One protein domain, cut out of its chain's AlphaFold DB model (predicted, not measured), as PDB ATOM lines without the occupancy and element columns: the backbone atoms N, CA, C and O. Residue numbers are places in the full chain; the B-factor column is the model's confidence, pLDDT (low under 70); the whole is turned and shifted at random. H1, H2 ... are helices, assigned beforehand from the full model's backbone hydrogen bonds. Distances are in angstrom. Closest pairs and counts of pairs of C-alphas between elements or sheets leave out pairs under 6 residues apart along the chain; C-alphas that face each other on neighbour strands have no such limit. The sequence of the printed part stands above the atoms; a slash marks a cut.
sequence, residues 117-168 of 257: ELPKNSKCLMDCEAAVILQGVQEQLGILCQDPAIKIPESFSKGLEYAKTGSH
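Overview. This is residues 117 to 168 of the 257 residues of the protein "DNA-directed RNA polymerases IV and V subunit 4 isoform X1" of Cinnamomum micranthum f. kanehirae (UniProt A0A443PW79). A loose helical hairpin: the long helix H1 runs one way, and the shorter H2 folds back slantwise over its first half, joined by the loop of residues 145 to 153. Residues 117 to 124 stick out as a tail. The printed part has 52 residues with two named helices, H1 then H2, and no named strand; the class is all helix. It is loose, with a radius of gyration of the C-alphas of 13.1 A and spans of 37 by 27 by 16 A.

Arrangement. Start at H1, residues 127 to 144; it touches H2, residues 154 to 166, with residues 127 to 135 alone. Their closest C-alphas, of Asp 127 and Ala 163, are 4.7 A apart. This hairpin's helices run opposite ways at a steep tilt of 37 degrees, only just past shallow. Every O i to N i+4 pair is within hydrogen-bond range in H2, and 12 of 14 in H1.

Along the chain. Find C-alpha 127 at (-39.004, -13.028, -32.908); H1 runs 25.0 A from there to C-alpha 144. H2 runs 18.4 A, ending at C-alpha 166, (-35.471, -17.292, -31.717).

Size, cuts and confidence. The farthest C-alphas, of Glu 117 and Gln 146, are 38.8 A apart. The printed part has no cut, and the link is short. Residues 166 to 168 are under pLDDT 70.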
ATOM      1  N   GLU A 117     -41.416   3.292 -21.485       76.19
ATOM      2  CA  GLU A 117     -40.327   4.092 -22.065       76.19
ATOM      3  C   GLU A 117     -40.455   4.272 -23.585       76.19
ATOM      4  O   GLU A 117     -39.875   5.197 -24.164       76.19
ATOM      5  N   LEU A 118     -41.219   3.402 -24.247       81.06
ATOM      6  CA  LEU A 118     -41.433   3.465 -25.685       81.06
ATOM      7  C   LEU A 118     -42.561   4.448 -26.060       81.06
ATOM      8  O   LEU A 118     -43.495   4.688 -25.293       81.06
ATOM      9  N   PRO A 119     -42.532   5.020 -27.278       84.81
ATOM     10  CA  PRO A 119     -43.629   5.844 -27.777       84.81
ATOM     11  C   PRO A 119     -44.978   5.109 -27.727       84.81
ATOM     12  O   PRO A 119     -45.053   3.911 -27.996       84.81
ATOM     13  N   LYS A 120     -46.073   5.843 -27.479       81.69
ATOM     14  CA  LYS A 120     -47.437   5.289 -27.303       81.69
ATOM     15  C   LYS A 120     -47.968   4.469 -28.489       81.69
ATOM     16  O   LYS A 120     -48.944   3.745 -28.346       81.69
ATOM     17  N   ASN A 121     -47.383   4.642 -29.668       82.38
ATOM     18  CA  ASN A 121     -47.739   3.949 -30.905       82.38
ATOM     19  C   ASN A 121     -46.723   2.863 -31.294       82.38
ATOM     20  O   ASN A 121     -46.773   2.354 -32.415       82.38
ATOM     21  N   SER A 122     -45.772   2.559 -30.412       85.00
ATOM     22  CA  SER A 122     -44.868   1.435 -30.593       85.00
ATOM     23  C   SER A 122     -45.637   0.124 -30.462       85.00
ATOM     24  O   SER A 122     -46.634   0.026 -29.746       85.00
ATOM     25  N   LYS A 123     -45.185  -0.880 -31.208       86.75
ATOM     26  CA  LYS A 123     -45.747  -2.222 -31.169       86.75
ATOM     27  C   LYS A 123     -44.618  -3.212 -30.948       86.75
ATOM     28  O   LYS A 123     -43.656  -3.218 -31.718       86.75
ATOM     29  N   CYS A 124     -44.767  -4.054 -29.936       87.69
ATOM     30  CA  CYS A 124     -43.857  -5.162 -29.692       87.69
ATOM     31  C   CYS A 124     -44.064  -6.243 -30.766       87.69
ATOM     32  O   CYS A 124     -45.198  -6.571 -31.124       87.69
ATOM     33  N   LEU A 125     -42.961  -6.758 -31.310       88.44
ATOM     34  CA  LEU A 125     -42.960  -7.846 -32.284       88.44
ATOM     35  C   LEU A 125     -42.270  -9.057 -31.669       88.44
ATOM     36  O   LEU A 125     -41.185  -8.928 -31.102       88.44
ATOM     37  N   MET A 126     -42.876 -10.229 -31.831       87.94
ATOM     38  CA  MET A 126     -42.221 -11.493 -31.488       87.94
ATOM     39  C   MET A 126     -41.085 -11.796 -32.464       87.94
ATOM     40  O   MET A 126     -41.114 -11.349 -33.616       87.94
ATOM     41  N   ASP A 127     -40.145 -12.651 -32.062       89.31
ATOM     42  CA  ASP A 127     -39.004 -13.028 -32.908       89.31
ATOM     43  C   ASP A 127     -39.464 -13.663 -34.229       89.31
ATOM     44  O   ASP A 127     -38.901 -13.384 -35.287       89.31
ATOM     45  N   CYS A 128     -40.561 -14.429 -34.203       86.25
ATOM     46  CA  CYS A 128     -41.180 -14.988 -35.408       86.25
ATOM     47  C   CYS A 128     -41.772 -13.929 -36.347       86.25
ATOM     48  O   CYS A 128     -41.703 -14.080 -37.565       86.25
ATOM     49  N   GLU A 129     -42.336 -12.846 -35.811       88.50
ATOM     50  CA  GLU A 129     -42.857 -11.744 -36.625       88.50
ATOM     51  C   GLU A 129     -41.702 -10.912 -37.196       88.50
ATOM     52  O   GLU A 129     -41.695 -10.586 -38.387       88.50
ATOM     53  N   ALA A 130     -40.690 -10.636 -36.370       92.12
ATOM     54  CA  ALA A 130     -39.475  -9.949 -36.780       92.12
ATOM     55  C   ALA A 130     -38.737 -10.719 -37.885       92.12
ATOM     56  O   ALA A 130     -38.310 -10.113 -38.866       92.12
ATOM     57  N   ALA A 131     -38.649 -12.050 -37.785       90.50
ATOM     58  CA  ALA A 131     -38.002 -12.891 -38.788       90.50
ATOM     59  C   ALA A 131     -38.673 -12.767 -40.162       90.50
ATOM     60  O   ALA A 131     -37.979 -12.634 -41.168       90.50
ATOM     61  N   VAL A 132     -40.010 -12.762 -40.211       90.25
ATOM     62  CA  VAL A 132     -40.770 -12.603 -41.462       90.25
ATOM     63  C   VAL A 132     -40.514 -11.231 -42.086       90.25
ATOM     64  O   VAL A 132     -40.248 -11.138 -43.284       90.25
ATOM     65  N   ILE A 133     -40.552 -10.167 -41.281       92.88
ATOM     66  CA  ILE A 133     -40.338  -8.796 -41.765       92.88
ATOM     67  C   ILE A 133     -38.904  -8.623 -42.273       92.88
ATOM     68  O   ILE A 133     -38.698  -8.159 -43.394       92.88
ATOM     69  N   LEU A 134     -37.907  -9.033 -41.483       93.44
ATOM     70  CA  LEU A 134     -36.497  -8.926 -41.855       93.44
ATOM     71  C   LEU A 134     -36.164  -9.787 -43.081       93.44
ATOM     72  O   LEU A 134     -35.352  -9.372 -43.904       93.44
ATOM     73  N   GLN A 135     -36.810 -10.944 -43.251       91.38
ATOM     74  CA  GLN A 135     -36.665 -11.760 -44.456       91.38
ATOM     75  C   GLN A 135     -37.188 -11.028 -45.699       91.38
ATOM     76  O   GLN A 135     -36.488 -10.977 -46.708       91.38
ATOM     77  N   GLY A 136     -38.367 -10.405 -45.612       91.25
ATOM     78  CA  GLY A 136     -38.914  -9.601 -46.710       91.25
ATOM     79  C   GLY A 136     -38.012  -8.415 -47.070       91.25
ATOM     80  O   GLY A 136     -37.786  -8.134 -48.247       91.25
ATOM     81  N   VAL A 137     -37.416  -7.764 -46.066       92.06
ATOM     82  CA  VAL A 137     -36.419  -6.708 -46.301       92.06
ATOM     83  C   VAL A 137     -35.159  -7.276 -46.961       92.06
ATOM     84  O   VAL A 137     -34.636  -6.663 -47.887       92.06
ATOM     85  N   GLN A 138     -34.680  -8.455 -46.545       90.69
ATOM     86  CA  GLN A 138     -33.507  -9.098 -47.150       90.69
ATOM     87  C   GLN A 138     -33.721  -9.391 -48.642       90.69
ATOM     88  O   GLN A 138     -32.805  -9.201 -49.442       90.69
ATOM     89  N   GLU A 139     -34.922  -9.820 -49.028       89.19
ATOM     90  CA  GLU A 139     -35.277 -10.075 -50.429       89.19
ATOM     91  C   GLU A 139     -35.209  -8.802 -51.279       89.19
ATOM     92  O   GLU A 139     -34.674  -8.822 -52.390       89.19
ATOM     93  N   GLN A 140     -35.669  -7.673 -50.739       87.12
ATOM     94  CA  GLN A 140     -35.563  -6.371 -51.401       87.12
ATOM     95  C   GLN A 140     -34.113  -5.868 -51.445       87.12
ATOM     96  O   GLN A 140     -33.660  -5.340 -52.464       87.12
ATOM     97  N   LEU A 141     -33.357  -6.076 -50.365       84.75
ATOM     98  CA  LEU A 141     -31.950  -5.692 -50.265       84.75
ATOM     99  C   LEU A 141     -31.054  -6.444 -51.256       84.75
ATOM    100  O   LEU A 141     -30.073  -5.869 -51.724       84.75
ATOM    101  N   GLY A 142     -31.389  -7.685 -51.624       79.62
ATOM    102  CA  GLY A 142     -30.648  -8.441 -52.640       79.62
ATOM    103  C   GLY A 142     -30.580  -7.734 -54.000       79.62
ATOM    104  O   GLY A 142     -29.582  -7.854 -54.708       79.62
ATOM    105  N   ILE A 143     -31.602  -6.946 -54.345       79.06
ATOM    106  CA  ILE A 143     -31.625  -6.127 -55.567       79.06
ATOM    107  C   ILE A 143     -30.711  -4.905 -55.405       79.06
ATOM    108  O   ILE A 143     -29.956  -4.571 -56.312       79.06
ATOM    109  N   LEU A 144     -30.743  -4.262 -54.236       76.88
ATOM    110  CA  LEU A 144     -29.974  -3.046 -53.952       76.88
ATOM    111  C   LEU A 144     -28.471  -3.308 -53.784       76.88
ATOM    112  O   LEU A 144     -27.668  -2.448 -54.123       76.88
ATOM    113  N   CYS A 145     -28.077  -4.503 -53.339       75.62
ATOM    114  CA  CYS A 145     -26.666  -4.897 -53.211       75.62
ATOM    115  C   CYS A 145     -25.922  -5.032 -54.540       75.62
ATOM    116  O   CYS A 145     -24.709  -5.229 -54.539       75.62
ATOM    117  N   GLN A 146     -26.628  -4.970 -55.670       80.62
ATOM    118  CA  GLN A 146     -25.986  -4.885 -56.980       80.62
ATOM    119  C   GLN A 146     -25.252  -3.550 -57.155       80.62
ATOM    120  O   GLN A 146     -24.328  -3.469 -57.963       80.62
ATOM    121  N   ASP A 147     -25.628  -2.527 -56.381       84.62
ATOM    122  CA  ASP A 147     -24.905  -1.266 -56.300       84.62
ATOM    123  C   ASP A 147     -23.814  -1.339 -55.208       84.62
ATOM    124  O   ASP A 147     -24.135  -1.389 -54.017       84.62
ATOM    125  N   PRO A 148     -22.516  -1.298 -55.570       79.81
ATOM    126  CA  PRO A 148     -21.414  -1.337 -54.608       79.81
ATOM    127  C   PRO A 148     -21.342  -0.108 -53.683       79.81
ATOM    128  O   PRO A 148     -20.611  -0.138 -52.688       79.81
ATOM    129  N   ALA A 149     -22.079   0.972 -53.974       84.25
ATOM    130  CA  ALA A 149     -22.194   2.123 -53.081       84.25
ATOM    131  C   ALA A 149     -23.131   1.856 -51.887       84.25
ATOM    132  O   ALA A 149     -23.013   2.524 -50.857       84.25
ATOM    133  N   ILE A 150     -24.034   0.875 -51.992       83.25
ATOM    134  CA  ILE A 150     -24.993   0.525 -50.941       83.25
ATOM    135  C   ILE A 150     -24.415  -0.615 -50.097       83.25
ATOM    136  O   ILE A 150     -24.366  -1.769 -50.511       83.25
ATOM    137  N   LYS A 151     -23.995  -0.297 -48.870       85.88
ATOM    138  CA  LYS A 151     -23.510  -1.289 -47.899       85.88
ATOM    139  C   LYS A 151     -24.616  -1.643 -46.913       85.88
ATOM    140  O   LYS A 151     -25.116  -0.769 -46.208       85.88
ATOM    141  N   ILE A 152     -24.965  -2.927 -46.825       85.75
ATOM    142  CA  ILE A 152     -25.852  -3.414 -45.764       85.75
ATOM    143  C   ILE A 152     -25.085  -3.400 -44.433       85.75
ATOM    144  O   ILE A 152     -23.990  -3.966 -44.363       85.75
ATOM    145  N   PRO A 153     -25.646  -2.815 -43.362       89.69
ATOM    146  CA  PRO A 153     -25.068  -2.908 -42.026       89.69
ATOM    147  C   PRO A 153     -24.973  -4.356 -41.529       89.69
ATOM    148  O   PRO A 153     -25.925  -5.126 -41.640       89.69
ATOM    149  N   GLU A 154     -23.862  -4.719 -40.883       90.19
ATOM    150  CA  GLU A 154     -23.665  -6.064 -40.314       90.19
ATOM    151  C   GLU A 154     -24.745  -6.435 -39.277       90.19
ATOM    152  O   GLU A 154     -25.132  -7.599 -39.142       90.19
ATOM    153  N   SER A 155     -25.284  -5.428 -38.579       94.56
ATOM    154  CA  SER A 155     -26.388  -5.587 -37.632       94.56
ATOM    155  C   SER A 155     -27.648  -6.164 -38.274       94.56
ATOM    156  O   SER A 155     -28.371  -6.898 -37.608       94.56
ATOM    157  N   PHE A 156     -27.897  -5.899 -39.561       93.12
ATOM    158  CA  PHE A 156     -29.049  -6.454 -40.265       93.12
ATOM    159  C   PHE A 156     -28.946  -7.978 -40.390       93.12
ATOM    160  O   PHE A 156     -29.875  -8.696 -40.026       93.12
ATOM    161  N   SER A 157     -27.792  -8.476 -40.843       90.62
ATOM    162  CA  SER A 157     -27.538  -9.913 -40.983       90.62
ATOM    163  C   SER A 157     -27.649 -10.636 -39.641       90.62
ATOM    164  O   SER A 157     -28.342 -11.648 -39.548       90.62
ATOM    165  N   LYS A 158     -27.042 -10.072 -38.587       94.19
ATOM    166  CA  LYS A 158     -27.113 -10.616 -37.219       94.19
ATOM    167  C   LYS A 158     -28.534 -10.580 -36.656       94.19
ATOM    168  O   LYS A 158     -28.974 -11.553 -36.056       94.19
ATOM    169  N   GLY A 159     -29.265  -9.487 -36.873       93.69
ATOM    170  CA  GLY A 159     -30.652  -9.350 -36.432       93.69
ATOM    171  C   GLY A 159     -31.581 -10.365 -37.100       93.69
ATOM    172  O   GLY A 159     -32.414 -10.969 -36.429       93.69
ATOM    173  N   LEU A 160     -31.403 -10.615 -38.400       92.12
ATOM    174  CA  LEU A 160     -32.169 -11.633 -39.121       92.12
ATOM    175  C   LEU A 160     -31.849 -13.052 -38.636       92.12
ATOM    176  O   LEU A 160     -32.757 -13.870 -38.491       92.12
ATOM    177  N   GLU A 161     -30.574 -13.358 -38.397       92.56
ATOM    178  CA  GLU A 161     -30.157 -14.651 -37.849       92.56
ATOM    179  C   GLU A 161     -30.723 -14.875 -36.441       92.56
ATOM    180  O   GLU A 161     -31.312 -15.926 -36.169       92.56
ATOM    181  N   TYR A 162     -30.625 -13.865 -35.574       93.00
ATOM    182  CA  TYR A 162     -31.218 -13.887 -34.241       93.00
ATOM    183  C   TYR A 162     -32.727 -14.148 -34.313       93.00
ATOM    184  O   TYR A 162     -33.222 -15.099 -33.714       93.00
ATOM    185  N   ALA A 163     -33.456 -13.381 -35.125       90.56
ATOM    186  CA  ALA A 163     -34.902 -13.537 -35.243       90.56
ATOM    187  C   ALA A 163     -35.290 -14.941 -35.743       90.56
ATOM    188  O   ALA A 163     -36.209 -15.564 -35.211       90.56
ATOM    189  N   LYS A 164     -34.563 -15.495 -36.725       86.06
ATOM    190  CA  LYS A 164     -34.799 -16.857 -37.241       86.06
ATOM    191  C   LYS A 164     -34.550 -17.941 -36.197       86.06
ATOM    192  O   LYS A 164     -35.311 -18.905 -36.130       86.06
ATOM    193  N   THR A 165     -33.484 -17.805 -35.415       82.44
ATOM    194  CA  THR A 165     -33.119 -18.790 -34.387       82.44
ATOM    195  C   THR A 165     -34.063 -18.732 -33.187       82.44
ATOM    196  O   THR A 165     -34.497 -19.786 -32.728       82.44
ATOM    197  N   GLY A 166     -34.476 -17.529 -32.773       68.19
ATOM    198  CA  GLY A 166     -35.471 -17.292 -31.717       68.19
ATOM    199  C   GLY A 166     -36.920 -17.593 -32.118       68.19
ATOM    200  O   GLY A 166     -37.817 -17.602 -31.279       68.19
ATOM    201  N   SER A 167     -37.195 -17.908 -33.388       68.75
ATOM    202  CA  SER A 167     -38.548 -18.196 -33.885       68.75
ATOM    203  C   SER A 167     -39.058 -19.582 -33.470       68.75
ATOM    204  O   SER A 167     -39.188 -20.474 -34.303       68.75
ATOM    205  N   HIS A 168     -39.371 -19.774 -32.189       67.38
ATOM    206  CA  HIS A 168     -40.172 -20.849 -31.575       67.38
ATOM    207  C   HIS A 168     -41.406 -21.329 -32.337       67.38
ATOM    208  O   HIS A 168     -41.598 -22.521 -32.599       67.38
TER     209      HIS A 168